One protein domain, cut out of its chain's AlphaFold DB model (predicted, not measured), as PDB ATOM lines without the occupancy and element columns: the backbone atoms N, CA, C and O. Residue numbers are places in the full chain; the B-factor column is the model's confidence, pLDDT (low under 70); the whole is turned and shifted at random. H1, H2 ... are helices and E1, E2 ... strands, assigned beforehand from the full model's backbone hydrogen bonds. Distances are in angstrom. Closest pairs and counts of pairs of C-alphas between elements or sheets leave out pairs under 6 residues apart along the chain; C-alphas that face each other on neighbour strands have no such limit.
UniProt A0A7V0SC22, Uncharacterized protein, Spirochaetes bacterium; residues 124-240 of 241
ATOM      1  N   GLU A 124     197.049 222.059 337.960       98.31
ATOM      2  CA  GLU A 124     196.888 222.504 339.344       98.31
ATOM      3  C   GLU A 124     197.809 221.710 340.269       98.31
ATOM      4  O   GLU A 124     198.027 220.504 340.094       98.31
ATOM      5  N   LYS A 125     198.390 222.408 341.244       98.38
ATOM      6  CA  LYS A 125     199.173 221.824 342.326       98.38
ATOM      7  C   LYS A 125     198.807 222.487 343.638       98.38
ATOM      8  O   LYS A 125     198.871 223.706 343.767       98.38
ATOM      9  N   THR A 126     198.513 221.651 344.619       98.00
ATOM     10  CA  THR A 126     198.248 222.072 345.989       98.00
ATOM     11  C   THR A 126     199.451 221.720 346.844       98.00
ATOM     12  O   THR A 126     199.882 220.567 346.879       98.00
ATOM     13  N   LEU A 127     200.008 222.725 347.509       96.56
ATOM     14  CA  LEU A 127     201.112 222.591 348.447       96.56
ATOM     15  C   LEU A 127     200.569 222.790 349.858       96.56
ATOM     16  O   LEU A 127     199.894 223.786 350.123       96.56
ATOM     17  N   THR A 128     200.871 221.851 350.751       94.19
ATOM     18  CA  THR A 128     200.395 221.875 352.135       94.19
ATOM     19  C   THR A 128     201.543 221.718 353.130       94.19
ATOM     20  O   THR A 128     202.521 221.017 352.872       94.19
ATOM     21  N   SER A 129     201.435 222.397 354.273       91.81
ATOM     22  CA  SER A 129     202.299 222.196 355.447       91.81
ATOM     23  C   SER A 129     201.527 222.590 356.703       91.81
ATOM     24  O   SER A 129     201.256 223.773 356.926       91.81
ATOM     25  N   GLY A 130     201.122 221.598 357.499       89.31
ATOM     26  CA  GLY A 130     200.147 221.807 358.571       89.31
ATOM     27  C   GLY A 130     198.834 222.361 358.011       89.31
ATOM     28  O   GLY A 130     198.301 221.827 357.043       89.31
ATOM     29  N   GLU A 131     198.349 223.463 358.582       89.88
ATOM     30  CA  GLU A 131     197.130 224.159 358.139       89.88
ATOM     31  C   GLU A 131     197.368 225.153 356.988       89.88
ATOM     32  O   GLU A 131     196.441 225.819 356.534       89.88
ATOM     33  N   ASN A 132     198.609 225.282 356.513       91.88
ATOM     34  CA  ASN A 132     198.932 226.170 355.402       91.88
ATOM     35  C   ASN A 132     198.641 225.471 354.074       91.88
ATOM     36  O   ASN A 132     199.163 224.384 353.823       91.88
ATOM     37  N   VAL A 133     197.875 226.130 353.208       94.50
ATOM     38  CA  VAL A 133     197.519 225.655 351.870       94.50
ATOM     39  C   VAL A 133     197.848 226.735 350.842       94.50
ATOM     40  O   VAL A 133     197.400 227.876 350.953       94.50
ATOM     41  N   LEU A 134     198.607 226.373 349.810       97.00
ATOM     42  CA  LEU A 134     198.776 227.192 348.612       97.00
ATOM     43  C   LEU A 134     198.391 226.377 347.384       97.00
ATOM     44  O   LEU A 134     199.000 225.343 347.102       97.00
ATOM     45  N   VAL A 135     197.424 226.878 346.626       98.31
ATOM     46  CA  VAL A 135     197.082 226.337 345.311       98.31
ATOM     47  C   VAL A 135     197.818 227.144 344.249       98.31
ATOM     48  O   VAL A 135     197.715 228.366 344.201       98.31
ATOM     49  N   ILE A 136     198.572 226.478 343.386       98.56
ATOM     50  CA  ILE A 136     199.181 227.082 342.201       98.56
ATOM     51  C   ILE A 136     198.523 226.416 341.003       98.56
ATOM     52  O   ILE A 136     198.607 225.194 340.857       98.56
ATOM     53  N   ARG A 137     197.859 227.198 340.153       98.38
ATOM     54  CA  ARG A 137     197.135 226.659 339.000       98.38
ATOM     55  C   ARG A 137     197.355 227.464 337.739       98.38
ATOM     56  O   ARG A 137     197.512 228.675 337.789       98.38
ATOM     57  N   TYR A 138     197.351 226.778 336.613       98.31
ATOM     58  CA  TYR A 138     197.399 227.328 335.277       98.31
ATOM     59  C   TYR A 138     195.997 227.263 334.676       98.31
ATOM     60  O   TYR A 138     195.451 226.178 334.460       98.31
ATOM     61  N   ASN A 139     195.396 228.431 334.462       97.00
ATOM     62  CA  ASN A 139     194.014 228.563 334.036       97.00
ATOM     63  C   ASN A 139     193.934 228.581 332.504       97.00
ATOM     64  O   ASN A 139     194.265 229.576 331.850       97.00
ATOM     65  N   ASN A 140     193.468 227.472 331.936       95.25
ATOM     66  CA  ASN A 140     193.298 227.310 330.496       95.25
ATOM     67  C   ASN A 140     192.242 228.261 329.907       95.25
ATOM     68  O   ASN A 140     192.432 228.782 328.814       95.25
ATOM     69  N   MET A 141     191.172 228.566 330.644       93.81
ATOM     70  CA  MET A 141     190.128 229.507 330.209       93.81
ATOM     71  C   MET A 141     190.614 230.960 330.155       93.81
ATOM     72  O   MET A 141     189.978 231.803 329.524       93.81
ATOM     73  N   LYS A 142     191.750 231.250 330.798       94.12
ATOM     74  CA  LYS A 142     192.433 232.546 330.754       94.12
ATOM     75  C   LYS A 142     193.683 232.551 329.867       94.12
ATOM     76  O   LYS A 142     194.424 233.533 329.880       94.12
ATOM     77  N   SER A 143     193.934 231.473 329.126       93.81
ATOM     78  CA  SER A 143     195.156 231.298 328.339       93.81
ATOM     79  C   SER A 143     194.847 231.052 326.865       93.81
ATOM     80  O   SER A 143     193.805 230.495 326.525       93.81
ATOM     81  N   ASP A 144     195.762 231.466 325.990       92.12
ATOM     82  CA  ASP A 144     195.723 231.183 324.550       92.12
ATOM     83  C   ASP A 144     196.886 230.296 324.093       92.12
ATOM     84  O   ASP A 144     197.082 230.087 322.901       92.12
ATOM     85  N   ASP A 145     197.668 229.753 325.016       93.38
ATOM     86  CA  ASP A 145     198.757 228.850 324.684       93.38
ATOM     87  C   ASP A 145     198.944 227.794 325.770       93.38
ATOM     88  O   ASP A 145     198.272 227.829 326.796       93.38
ATOM     89  N   ILE A 146     199.826 226.830 325.533       93.94
ATOM     90  CA  ILE A 146     200.183 225.805 326.512       93.94
ATOM     91  C   ILE A 146     201.319 226.276 327.427       93.94
ATOM     92  O   ILE A 146     202.136 227.127 327.077       93.94
ATOM     93  N   LEU A 147     201.399 225.683 328.618       95.06
ATOM     94  CA  LEU A 147     202.462 225.960 329.580       95.06
ATOM     95  C   LEU A 147     203.762 225.229 329.197       95.06
ATOM     96  O   LEU A 147     204.031 224.123 329.668       95.06
ATOM     97  N   ASP A 148     204.588 225.861 328.365       94.81
ATOM     98  CA  ASP A 148     205.858 225.317 327.868       94.81
ATOM     99  C   ASP A 148     207.044 226.300 328.030       94.81
ATOM    100  O   ASP A 148     206.926 227.373 328.631       94.81
ATOM    101  N   GLY A 149     208.232 225.905 327.558       95.50
ATOM    102  CA  GLY A 149     209.394 226.795 327.428       95.50
ATOM    103  C   GLY A 149     209.798 227.533 328.714       95.50
ATOM    104  O   GLY A 149     209.901 226.946 329.796       95.50
ATOM    105  N   GLU A 150     210.074 228.838 328.606       95.88
ATOM    106  CA  GLU A 150     210.375 229.696 329.762       95.88
ATOM    107  C   GLU A 150     209.227 229.808 330.779       95.88
ATOM    108  O   GLU A 150     209.493 229.972 331.973       95.88
ATOM    109  N   TYR A 151     207.976 229.664 330.345       96.44
ATOM    110  CA  TYR A 151     206.804 229.728 331.221       96.44
ATOM    111  C   TYR A 151     206.705 228.489 332.105       96.44
ATOM    112  O   TYR A 151     206.474 228.601 333.309       96.44
ATOM    113  N   LYS A 152     206.989 227.310 331.540       97.50
ATOM    114  CA  LYS A 152     207.102 226.067 332.308       97.50
ATOM    115  C   LYS A 152     208.260 226.117 333.303       97.50
ATOM    116  O   LYS A 152     208.099 225.689 334.441       97.50
ATOM    117  N   LYS A 153     209.398 226.715 332.927       98.38
ATOM    118  CA  LYS A 153     210.516 226.951 333.863       98.38
ATOM    119  C   LYS A 153     210.118 227.884 335.010       98.38
ATOM    120  O   LYS A 153     210.540 227.659 336.142       98.38
ATOM    121  N   PHE A 154     209.324 228.921 334.733       98.56
ATOM    122  CA  PHE A 154     208.783 229.796 335.776       98.56
ATOM    123  C   PHE A 154     207.841 229.025 336.706       98.56
ATOM    124  O   PHE A 154     208.008 229.097 337.918       98.56
ATOM    125  N   TRP A 155     206.917 228.237 336.148       98.38
ATOM    126  CA  TRP A 155     206.026 227.353 336.903       98.38
ATOM    127  C   TRP A 155     206.793 226.397 337.828       98.38
ATOM    128  O   TRP A 155     206.500 226.324 339.019       98.38
ATOM    129  N   ASP A 156     207.809 225.701 337.313       98.44
ATOM    130  CA  ASP A 156     208.595 224.744 338.103       98.44
ATOM    131  C   ASP A 156     209.375 225.433 339.228       98.44
ATOM    132  O   ASP A 156     209.406 224.951 340.364       98.44
ATOM    133  N   GLY A 157     209.961 226.598 338.936       98.44
ATOM    134  CA  GLY A 157     210.628 227.415 339.944       98.44
ATOM    135  C   GLY A 157     209.657 227.946 341.003       98.44
ATOM    136  O   GLY A 157     209.990 227.946 342.188       98.44
ATOM    137  N   LEU A 158     208.439 228.320 340.602       98.25
ATOM    138  CA  LEU A 158     207.378 228.748 341.508       98.25
ATOM    139  C   LEU A 158     206.955 227.613 342.448       98.25
ATOM    140  O   LEU A 158     206.896 227.835 343.654       98.25
ATOM    141  N   LEU A 159     206.745 226.395 341.931       98.44
ATOM    142  CA  LEU A 159     206.439 225.217 342.752       98.44
ATOM    143  C   LEU A 159     207.567 224.897 343.739       98.44
ATOM    144  O   LEU A 159     207.310 224.690 344.925       98.44
ATOM    145  N   SER A 160     208.816 224.878 343.265       98.00
ATOM    146  CA  SER A 160     209.978 224.582 344.108       98.00
ATOM    147  C   SER A 160     210.166 225.632 345.207       98.00
ATOM    148  O   SER A 160     210.352 225.292 346.379       98.00
ATOM    149  N   GLY A 161     210.082 226.916 344.846       97.69
ATOM    150  CA  GLY A 161     210.204 228.031 345.781       97.69
ATOM    151  C   GLY A 161     209.063 228.068 346.797       97.69
ATOM    152  O   GLY A 161     209.312 228.241 347.991       97.69
ATOM    153  N   ALA A 162     207.825 227.852 346.345       97.00
ATOM    154  CA  ALA A 162     206.656 227.797 347.213       97.00
ATOM    155  C   ALA A 162     206.739 226.637 348.205       97.00
ATOM    156  O   ALA A 162     206.525 226.852 349.395       97.00
ATOM    157  N   GLY A 163     207.107 225.438 347.740       95.81
ATOM    158  CA  GLY A 163     207.248 224.260 348.595       95.81
ATOM    159  C   GLY A 163     208.221 224.514 349.743       95.81
ATOM    160  O   GLY A 163     207.858 224.344 350.902       95.81
ATOM    161  N   LYS A 164     209.414 225.046 349.437       94.56
ATOM    162  CA  LYS A 164     210.414 225.412 350.457       94.56
ATOM    163  C   LYS A 164     209.856 226.393 351.491       94.56
ATOM    164  O   LYS A 164     210.016 226.169 352.686       94.56
ATOM    165  N   ARG A 165     209.190 227.459 351.034       93.94
ATOM    166  CA  ARG A 165     208.681 228.534 351.902       93.94
ATOM    167  C   ARG A 165     207.493 228.110 352.760       93.94
ATOM    168  O   ARG A 165     207.385 228.557 353.896       93.94
ATOM    169  N   ILE A 166     206.612 227.263 352.229       91.44
ATOM    170  CA  ILE A 166     205.467 226.718 352.969       91.44
ATOM    171  C   ILE A 166     205.945 225.729 354.032       91.44
ATOM    172  O   ILE A 166     205.495 225.803 355.172       91.44
ATOM    173  N   SER A 167     206.896 224.851 353.701       88.12
ATOM    174  CA  SER A 167     207.473 223.912 354.671       88.12
ATOM    175  C   SER A 167     208.247 224.613 355.788       88.12
ATOM    176  O   SER A 167     208.211 224.153 356.924       88.12
ATOM    177  N   SER A 168     208.914 225.735 355.501       87.75
ATOM    178  CA  SER A 168     209.627 226.524 356.515       87.75
ATOM    179  C   SER A 168     208.732 227.495 357.292       87.75
ATOM    180  O   SER A 168     209.232 228.222 358.149       87.75
ATOM    181  N   ARG A 169     207.431 227.582 356.979       83.00
ATOM    182  CA  ARG A 169     206.536 228.555 357.610       83.00
ATOM    183  C   ARG A 169     206.155 228.086 359.015       83.00
ATOM    184  O   ARG A 169     205.285 227.239 359.183       83.00
ATOM    185  N   SER A 170     206.749 228.701 360.031       70.19
ATOM    186  CA  SER A 170     206.344 228.559 361.434       70.19
ATOM    187  C   SER A 170     205.277 229.605 361.802       70.19
ATOM    188  O   SER A 170     205.489 230.430 362.690       70.19
ATOM    189  N   SER A 171     204.170 229.665 361.058       66.44
ATOM    190  CA  SER A 171     203.092 230.623 361.357       66.44
ATOM    191  C   SER A 171     202.221 230.126 362.514       66.44
ATOM    192  O   SER A 171     201.960 228.931 362.623       66.44
ATOM    193  N   ARG A 172     201.743 231.056 363.355       63.56
ATOM    194  CA  ARG A 172     200.735 230.796 364.404       63.56
ATOM    195  C   ARG A 172     199.303 230.705 363.858       63.56
ATOM    196  O   ARG A 172     198.421 230.282 364.596       63.56
ATOM    197  N   SER A 173     199.067 231.116 362.611       77.38
ATOM    198  CA  SER A 173     197.754 231.108 361.954       77.38
ATOM    199  C   SER A 173     197.784 230.350 360.628       77.38
ATOM    200  O   SER A 173     198.768 230.417 359.883       77.38
ATOM    201  N   ALA A 174     196.680 229.658 360.335       85.62
ATOM    202  CA  ALA A 174     196.455 228.978 359.068       85.62
ATOM    203  C   ALA A 174     196.515 229.963 357.891       85.62
ATOM    204  O   ALA A 174     195.851 231.003 357.891       85.62
ATOM    205  N   PHE A 175     197.292 229.617 356.867       89.38
ATOM    206  CA  PHE A 175     197.364 230.353 355.608       89.38
ATOM    207  C   PHE A 175     196.570 229.628 354.517       89.38
ATOM    208  O   PHE A 175     196.708 228.422 354.345       89.38
ATOM    209  N   SER A 176     195.803 230.371 353.719       93.75
ATOM    210  CA  SER A 176     195.169 229.848 352.506       93.75
ATOM    211  C   SER A 176     195.321 230.848 351.367       93.75
ATOM    212  O   SER A 176     194.815 231.972 351.446       93.75
ATOM    213  N   GLY A 177     196.024 230.449 350.310       96.38
ATOM    214  CA  GLY A 177     196.276 231.298 349.151       96.38
ATOM    215  C   GLY A 177     196.162 230.563 347.823       96.38
ATOM    216  O   GLY A 177     196.265 229.337 347.752       96.38
ATOM    217  N   THR A 178     195.976 231.332 346.752       98.44
ATOM    218  CA  THR A 178     195.993 230.832 345.373       98.44
ATOM    219  C   THR A 178     196.873 231.720 344.497       98.44
ATOM    220  O   THR A 178     196.776 232.944 344.558       98.44
ATOM    221  N   ILE A 179     197.709 231.103 343.662       98.62
ATOM    222  CA  ILE A 179     198.382 231.739 342.526       98.62
ATOM    223  C   ILE A 179     197.741 231.186 341.258       98.62
ATOM    224  O   ILE A 179     197.920 230.014 340.920       98.62
ATOM    225  N   GLU A 180     197.000 232.029 340.551       98.50
ATOM    226  CA  GLU A 180     196.438 231.698 339.250       98.50
ATOM    227  C   GLU A 180     197.331 232.256 338.143       98.50
ATOM    228  O   GLU A 180     197.506 233.465 338.000       98.50
ATOM    229  N   LEU A 181     197.911 231.352 337.364       98.19
ATOM    230  CA  LEU A 181     198.732 231.653 336.210       98.19
ATOM    231  C   LEU A 181     197.901 231.575 334.931       98.19
ATOM    232  O   LEU A 181     197.096 230.660 334.759       98.19
ATOM    233  N   SER A 182     198.141 232.496 334.004       96.75
ATOM    234  CA  SER A 182     197.592 232.433 332.651       96.75
ATOM    235  C   SER A 182     198.594 232.946 331.620       96.75
ATOM    236  O   SER A 182     199.411 233.816 331.927       96.75
ATOM    237  N   LEU A 183     198.576 232.390 330.408       95.38
ATOM    238  CA  LEU A 183     199.515 232.754 329.344       95.38
ATOM    239  C   LEU A 183     198.779 233.300 328.128       95.38
ATOM    240  O   LEU A 183     197.965 232.607 327.527       95.38
ATOM    241  N   CYS A 184     199.149 234.517 327.750       92.88
ATOM    242  CA  CYS A 184     198.692 235.178 326.541       92.88
ATOM    243  C   CYS A 184     199.886 235.429 325.620       92.88
ATOM    244  O   CYS A 184     200.557 236.453 325.746       92.88
ATOM    245  N   ARG A 185     200.224 234.479 324.743       89.12
ATOM    246  CA  ARG A 185     201.381 234.605 323.837       89.12
ATOM    247  C   ARG A 185     201.020 235.359 322.565       89.12
ATOM    248  O   ARG A 185     201.830 236.148 322.079       89.12
ATOM    249  N   PHE A 186     199.838 235.103 322.013       80.50
ATOM    250  CA  PHE A 186     199.466 235.605 320.693       80.50
ATOM    251  C   PHE A 186     198.485 236.774 320.778       80.50
ATOM    252  O   PHE A 186     198.535 237.664 319.931       80.50
ATOM    253  N   SER A 187     197.591 236.768 321.771       79.44
ATOM    254  CA  SER A 187     196.610 237.826 322.061       79.44
ATOM    255  C   SER A 187     195.823 238.281 320.831       79.44
ATOM    256  O   SER A 187     195.440 239.444 320.711       79.44
ATOM    257  N   ARG A 188     195.590 237.350 319.894       71.25
ATOM    258  CA  ARG A 188     194.928 237.620 318.607       71.25
ATOM    259  C   ARG A 188     193.412 237.564 318.727       71.25
ATOM    260  O   ARG A 188     192.729 238.390 318.140       71.25
ATOM    261  N   THR A 189     192.906 236.599 319.488       73.56
ATOM    262  CA  THR A 189     191.478 236.321 319.693       73.56
ATOM    263  C   THR A 189     191.247 235.735 321.091       73.56
ATOM    264  O   THR A 189     192.213 235.333 321.741       73.56
ATOM    265  N   GLY A 190     189.999 235.625 321.549       81.19
ATOM    266  CA  GLY A 190     189.694 234.951 322.819       81.19
ATOM    267  C   GLY A 190     189.992 235.793 324.055       81.19
ATOM    268  O   GLY A 190     190.167 237.012 323.974       81.19
ATOM    269  N   TYR A 191     190.090 235.130 325.213       84.25
ATOM    270  CA  TYR A 191     190.339 235.779 326.506       84.25
ATOM    271  C   TYR A 191     191.519 236.753 326.470       84.25
ATOM    272  O   TYR A 191     191.403 237.900 326.901       84.25
ATOM    273  N   CYS A 192     192.642 236.327 325.899       86.06
ATOM    274  CA  CYS A 192     193.858 237.129 325.843       86.06
ATOM    275  C   CYS A 192     193.704 238.410 325.016       86.06
ATOM    276  O   CYS A 192     194.220 239.462 325.401       86.06
ATOM    277  N   ARG A 193     192.929 238.355 323.924       82.94
ATOM    278  CA  ARG A 193     192.571 239.547 323.148       82.94
ATOM    279  C   ARG A 193     191.659 240.476 323.946       82.94
ATOM    280  O   ARG A 193     191.941 241.671 323.978       82.94
ATOM    281  N   ARG A 194     190.635 239.942 324.635       83.94
ATOM    282  CA  ARG A 194     189.733 240.728 325.507       83.94
ATOM    283  C   ARG A 194     190.500 241.511 326.573       83.94
ATOM    284  O   ARG A 194     190.174 242.659 326.851       83.94
ATOM    285  N   GLN A 195     191.519 240.888 327.165       81.19
ATOM    286  CA  GLN A 195     192.334 241.516 328.206       81.19
ATOM    287  C   GLN A 195     193.386 242.486 327.656       81.19
ATOM    288  O   GLN A 195     193.955 243.247 328.434       81.19
ATOM    289  N   ASN A 196     193.660 242.462 326.346       83.56
ATOM    290  CA  ASN A 196     194.717 243.239 325.696       83.56
ATOM    291  C   ASN A 196     196.076 243.129 326.422       83.56
ATOM    292  O   ASN A 196     196.789 244.113 326.620       83.56
ATOM    293  N   ARG A 197     196.417 241.916 326.870       82.38
ATOM    294  CA  ARG A 197     197.660 241.615 327.596       82.38
ATOM    295  C   ARG A 197     198.443 240.555 326.849       82.38
ATOM    296  O   ARG A 197     197.850 239.657 326.265       82.38
ATOM    297  N   THR A 198     199.767 240.655 326.886       89.88
ATOM    298  CA  THR A 198     200.683 239.650 326.330       89.88
ATOM    299  C   THR A 198     201.694 239.264 327.406       89.88
ATOM    300  O   THR A 198     202.205 240.138 328.105       89.88
ATOM    301  N   GLY A 199     201.988 237.975 327.546       94.00
ATOM    302  CA  GLY A 199     202.880 237.422 328.561       94.00
ATOM    303  C   GLY A 199     202.185 236.472 329.535       94.00
ATOM    304  O   GLY A 199     201.027 236.093 329.355       94.00
ATOM    305  N   LEU A 200     202.928 236.076 330.568       96.94
ATOM    306  CA  LEU A 200     202.433 235.270 331.679       96.94
ATOM    307  C   LEU A 200     201.892 236.191 332.764       96.94
ATOM    308  O   LEU A 200     202.632 237.028 333.280       96.94
ATOM    309  N   THR A 201     200.630 236.024 333.127       97.38
ATOM    310  CA  THR A 201     200.017 236.729 334.253       97.38
ATOM    311  C   THR A 201     199.995 235.821 335.473       97.38
ATOM    312  O   THR A 201     199.693 234.639 335.344       97.38
ATOM    313  N   ALA A 202     200.308 236.372 336.643       98.25
ATOM    314  CA  ALA A 202     200.120 235.737 337.939       98.25
ATOM    315  C   ALA A 202     199.154 236.575 338.776       98.25
ATOM    316  O   ALA A 202     199.512 237.673 339.199       98.25
ATOM    317  N   GLU A 203     197.940 236.074 338.995       98.19
ATOM    318  CA  GLU A 203     196.923 236.675 339.860       98.19
ATOM    319  C   GLU A 203     196.946 235.978 341.224       98.19
ATOM    320  O   GLU A 203     196.902 234.751 341.312       98.19
ATOM    321  N   LEU A 204     197.062 236.762 342.292       98.50
ATOM    322  CA  LEU A 204     197.251 236.266 343.651       98.50
ATOM    323  C   LEU A 204     195.994 236.479 344.479       98.50
ATOM    324  O   LEU A 204     195.399 237.558 344.441       98.50
ATOM    325  N   TYR A 205     195.648 235.476 345.278       97.75
ATOM    326  CA  TYR A 205     194.480 235.490 346.146       97.75
ATOM    327  C   TYR A 205     194.834 234.980 347.547       97.75
ATOM    328  O   TYR A 205     195.636 234.053 347.683       97.75
ATOM    329  N   LYS A 206     194.196 235.550 348.576       94.31
ATOM    330  CA  LYS A 206     194.121 234.999 349.943       94.31
ATOM    331  C   LYS A 206     192.672 234.587 350.193       94.31
ATOM    332  O   LYS A 206     191.771 235.426 350.151       94.31
ATOM    333  N   GLY A 207     192.431 233.292 350.388       89.38
ATOM    334  CA  GLY A 207     191.085 232.728 350.263       89.38
ATOM    335  C   GLY A 207     190.476 233.079 348.899       89.38
ATOM    336  O   GLY A 207     191.039 232.743 347.861       89.38
ATOM    337  N   THR A 208     189.349 233.794 348.898       90.38
ATOM    338  CA  THR A 208     188.678 234.287 347.679       90.38
ATOM    339  C   THR A 208     189.019 235.740 347.331       90.38
ATOM    340  O   THR A 208     188.633 236.220 346.265       90.38
ATOM    341  N   ALA A 209     189.736 236.455 348.203       95.44
ATOM    342  CA  ALA A 209     190.047 237.864 348.012       95.44
ATOM    343  C   ALA A 209     191.246 238.037 347.074       95.44
ATOM    344  O   ALA A 209     192.322 237.491 347.326       95.44
ATOM    345  N   PHE A 210     191.068 238.817 346.005       97.12
ATOM    346  CA  PHE A 210     192.160 239.222 345.122       97.12
ATOM    347  C   PHE A 210     193.136 240.135 345.868       97.12
ATOM    348  O   PHE A 210     192.724 241.077 346.542       97.12
ATOM    349  N   LEU A 211     194.430 239.873 345.707       96.44
ATOM    350  CA  LEU A 211     195.496 240.669 346.305       96.44
ATOM    351  C   LEU A 211     196.181 241.558 345.276       96.44
ATOM    352  O   LEU A 211     196.273 242.774 345.441       96.44
ATOM    353  N   LYS A 212     196.744 240.931 344.243       96.94
ATOM    354  CA  LYS A 212     197.642 241.589 343.299       96.94
ATOM    355  C   LYS A 212     197.795 240.745 342.046       96.94
ATOM    356  O   LYS A 212     197.649 239.527 342.094       96.94
ATOM    357  N   SER A 213     198.150 241.389 340.940       97.19
ATOM    358  CA  SER A 213     198.557 240.709 339.719       97.19
ATOM    359  C   SER A 213     199.929 241.179 339.245       97.19
ATOM    360  O   SER A 213     200.338 242.319 339.478       97.19
ATOM    361  N   PHE A 214     200.639 240.276 338.580       97.38
ATOM    362  CA  PHE A 214     201.888 240.548 337.881       97.38
ATOM    363  C   PHE A 214     201.782 240.050 336.446       97.38
ATOM    364  O   PHE A 214     201.108 239.054 336.194       97.38
ATOM    365  N   THR A 215     202.468 240.706 335.515       96.19
ATOM    366  CA  THR A 215     202.550 240.261 334.121       96.19
ATOM    367  C   THR A 215     204.005 240.283 333.685       96.19
ATOM    368  O   THR A 215     204.690 241.283 333.885       96.19
ATOM    369  N   PHE A 216     204.464 239.176 333.106       96.00
ATOM    370  CA  PHE A 216     205.851 238.966 332.708       96.00
ATOM    371  C   PHE A 216     205.932 238.618 331.226       96.00
ATOM    372  O   PHE A 216     205.227 237.734 330.727       96.00
ATOM    373  N   SER A 217     206.832 239.281 330.517       94.56
ATOM    374  CA  SER A 217     207.117 239.010 329.113       94.56
ATOM    375  C   SER A 217     208.039 237.793 328.941       94.56
ATOM    376  O   SER A 217     208.811 237.431 329.833       94.56
ATOM    377  N   ALA A 218     208.008 237.163 327.761       93.00
ATOM    378  CA  ALA A 218     208.912 236.052 327.440       93.00
ATOM    379  C   ALA A 218     210.407 236.421 327.603       93.00
ATOM    380  O   ALA A 218     211.153 235.630 328.187       93.00
ATOM    381  N   PRO A 219     210.878 237.610 327.157       95.75
ATOM    382  CA  PRO A 219     212.274 238.013 327.338       95.75
ATOM    383  C   PRO A 219     212.708 238.122 328.802       95.75
ATOM    384  O   PRO A 219     213.856 237.798 329.113       95.75
ATOM    385  N   GLU A 220     211.815 238.552 329.699       96.38
ATOM    386  CA  GLU A 220     212.105 238.602 331.136       96.38
ATOM    387  C   GLU A 220     212.276 237.192 331.704       96.38
ATOM    388  O   GLU A 220     213.278 236.902 332.358       96.38
ATOM    389  N   LEU A 221     211.341 236.293 331.383       97.06
ATOM    390  CA  LEU A 221     211.349 234.917 331.882       97.06
ATOM    391  C   LEU A 221     212.461 234.055 331.271       97.06
ATOM    392  O   LEU A 221     212.861 233.048 331.862       97.06
ATOM    393  N   ARG A 222     212.999 234.432 330.108       96.88
ATOM    394  CA  ARG A 222     214.111 233.715 329.471       96.88
ATOM    395  C   ARG A 222     215.417 233.850 330.261       96.88
ATOM    396  O   ARG A 222     216.205 232.904 330.273       96.88
ATOM    397  N   LYS A 223     215.633 234.979 330.946       98.00
ATOM    398  CA  LYS A 223     216.839 235.256 331.746       98.00
ATOM    399  C   LYS A 223     216.746 234.549 333.111       98.00
ATOM    400  O   LYS A 223     215.853 234.903 333.878       98.00
ATOM    401  N   PRO A 224     217.623 233.578 333.441       97.94
ATOM    402  CA  PRO A 224     217.517 232.795 334.678       97.94
ATOM    403  C   PRO A 224     217.466 233.639 335.958       97.94
ATOM    404  O   PRO A 224     216.493 233.525 336.698       97.94
ATOM    405  N   ASP A 225     218.428 234.543 336.156       97.75
ATOM    406  CA  ASP A 225     218.520 235.358 337.378       97.75
ATOM    407  C   ASP A 225     217.289 236.256 337.564       97.75
ATOM    408  O   ASP A 225     216.751 236.413 338.662       97.75
ATOM    409  N   LEU A 226     216.797 236.828 336.459       98.12
ATOM    410  CA  LEU A 226     215.592 237.647 336.488       98.12
ATOM    411  C   LEU A 226     214.360 236.791 336.782       98.12
ATOM    412  O   LEU A 226     213.548 237.172 337.619       98.12
ATOM    413  N   ARG A 227     214.235 235.618 336.151       98.19
ATOM    414  CA  ARG A 227     213.140 234.677 336.407       98.19
ATOM    415  C   ARG A 227     213.083 234.278 337.883       98.19
ATOM    416  O   ARG A 227     212.000 234.306 338.459       98.19
ATOM    417  N   GLU A 228     214.218 233.965 338.505       98.19
ATOM    418  CA  GLU A 228     214.288 233.642 339.939       98.19
ATOM    419  C   GLU A 228     213.853 234.814 340.823       98.19
ATOM    420  O   GLU A 228     213.042 234.636 341.737       98.19
ATOM    421  N   LYS A 229     214.303 236.034 340.510       98.38
ATOM    422  CA  LYS A 229     213.874 237.250 341.216       98.38
ATOM    423  C   LYS A 229     212.363 237.492 341.105       98.38
ATOM    424  O   LYS A 229     211.718 237.865 342.090       98.38
ATOM    425  N   LEU A 230     211.789 237.284 339.921       98.50
ATOM    426  CA  LEU A 230     210.351 237.439 339.683       98.50
ATOM    427  C   LEU A 230     209.540 236.381 340.443       98.50
ATOM    428  O   LEU A 230     208.530 236.722 341.057       98.50
ATOM    429  N   ILE A 231     210.010 235.128 340.478       98.69
ATOM    430  CA  ILE A 231     209.417 234.067 341.307       98.69
ATOM    431  C   ILE A 231     209.417 234.487 342.780       98.69
ATOM    432  O   ILE A 231     208.374 234.424 343.429       98.69
ATOM    433  N   GLY A 232     210.559 234.958 343.294       98.19
ATOM    434  CA  GLY A 232     210.668 235.459 344.665       98.19
ATOM    435  C   GLY A 232     209.639 236.550 344.960       98.19
ATOM    436  O   GLY A 232     208.896 236.434 345.927       98.19
ATOM    437  N   THR A 233     209.509 237.524 344.055       98.19
ATOM    438  CA  THR A 233     208.548 238.636 344.170       98.19
ATOM    439  C   THR A 233     207.097 238.151 344.261       98.19
ATOM    440  O   THR A 233     206.331 238.634 345.095       98.19
ATOM    441  N   VAL A 234     206.706 237.189 343.420       98.38
ATOM    442  CA  VAL A 234     205.356 236.603 343.443       98.38
ATOM    443  C   VAL A 234     205.098 235.873 344.759       98.38
ATOM    444  O   VAL A 234     204.045 236.052 345.375       98.38
ATOM    445  N   LEU A 235     206.062 235.067 345.204       97.38
ATOM    446  CA  LEU A 235     205.935 234.293 346.433       97.38
ATOM    447  C   LEU A 235     205.925 235.188 347.674       97.38
ATOM    448  O   LEU A 235     205.142 234.928 348.580       97.38
ATOM    449  N   ASP A 236     206.748 236.237 347.716       95.50
ATOM    450  CA  ASP A 236     206.753 237.220 348.806       95.50
ATOM    451  C   ASP A 236     205.384 237.902 348.907       95.50
ATOM    452  O   ASP A 236     204.857 238.066 350.001       95.50
ATOM    453  N   ALA A 237     204.772 238.238 347.767       96.06
ATOM    454  CA  ALA A 237     203.487 238.924 347.731       96.06
ATOM    455  C   ALA A 237     202.296 238.056 348.174       96.06
ATOM    456  O   ALA A 237     201.380 238.576 348.805       96.06
ATOM    457  N   VAL A 238     202.266 236.759 347.835       95.12
ATOM    458  CA  VAL A 238     201.147 235.884 348.241       95.12
ATOM    459  C   VAL A 238     201.331 235.335 349.653       95.12
ATOM    460  O   VAL A 238     200.347 235.137 350.361       95.12
ATOM    461  N   LEU A 239     202.581 235.087 350.062       91.31
ATOM    462  CA  LEU A 239     202.912 234.482 351.351       91.31
ATOM    463  C   LEU A 239     203.193 235.517 352.444       91.31
ATOM    464  O   LEU A 239     203.423 235.096 353.579       91.31
ATOM    465  N   SER A 240     203.193 236.822 352.159       85.50
ATOM    466  CA  SER A 240     203.269 237.827 353.225       85.50
ATOM    467  C   SER A 240     202.118 237.615 354.206       85.50
ATOM    468  O   SER A 240     201.031 237.203 353.795       85.50
TER     469      SER A 240
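AT A GLANCE: This is residues 124 to 240 of the 241 residues of an uncharacterized protein of Spirochaetes bacterium (UniProt A0A7V0SC22). A twisted sheet of five strands makes a wall, with two helices, H1 and H4, packed over one of its faces and crossing steeply, while the other face has no named helix over it. The short helix H2 sits beyond one end of the strands with its loops, and the still shorter H3 makes the corner between E5 and H4. The printed part has 117 residues with four named helices and five named strands in the order E1 E2 H1 E3 H2 E4 E5 H3 H4; the sheet's order is E1, E2, E3, E4, E5, mixed, with E2 and E3 parallel. The class is mixed, helices and strands, and the whole is compact, with a radius of gyration of the C-alphas of 14.1 A and spans of 46 by 31 by 19 A, only just elongated.

HOW THE PARTS SIT: The sheet has E1, residues 124 to 129, and E5, residues 209 to 216, as edge strands. E1 and E2, residues 132 to 138, form an antiparallel hairpin, with N 127 and O 134 at 2.8 A. E2 is parallel to E3, residues 176 to 184, with N 179 and O 135 at 2.8 A. E3 is antiparallel to E4, residues 199 to 206, with N 180 and O 203 at 2.8 A. E4 and E5 form a second antiparallel hairpin, with N 202 and O 214 at 2.8 A. H1, residues 149 to 167, is on the sheet at a height of 8.3 A, over E3 and only just over E2, with 3 of its C-alphas falling there; it runs along the strands, at 5 degrees to E3 on the local plane. E2, H1 and E3 make a strand-helix-strand unit, two parallel neighbour strands with a helix between, with a left-handed crossover. H4, residues 224 to 239, lies on the same face, over E4 at a height of 9.4 A, which gives two layers, helices on one face of a sheet. H1 touches H4 with residues 154 to 162 alone, at a steep tilt of 45 degrees, the same way; their closest C-alphas, of Leu 158 and Ile 231, are 5.7 A apart. H3, residues 218 to 222, only grazes the sheet and touches H1, closest at the C-alphas of Glu 150 and Arg 222, 5.5 A. H3 and H4 only just touch, and only at the corner, with 3 pairs of C-alphas within 8 A, the closest those of Leu 221 and Arg 227 at 4.9 A. H2, residues 190 to 195, only grazes the sheet and is apart from H1, H3 and H4. In H1, H2, H3 and H4 every O i to N i+4 pair is within hydrogen-bond range.

IN THESE COORDINATES: E3, the longest strand, measures 26.7 A from first to last C-alpha, E4 23.2 A, E5 22.0 A, E2 20.2 A and E1 17.0 A. H1 measures 27.5 A, H4 22.2 A, H2 8.9 A and H3 6.1 A. E1 begins at C-alpha 124 (196.888, 222.504, 339.344), H1 at C-alpha 149 (209.394, 226.795, 327.428), and H4 ends at C-alpha 239 (202.912, 234.482, 351.351).

THE WHOLE: The two C-alphas farthest apart, of Arg 172 and Arg 188, are 46.7 A apart. The printed part has no cut, and no link is long. The mean pLDDT of the printed part is 93.1; residues 171 to 172, between H1 and E3, are under 70.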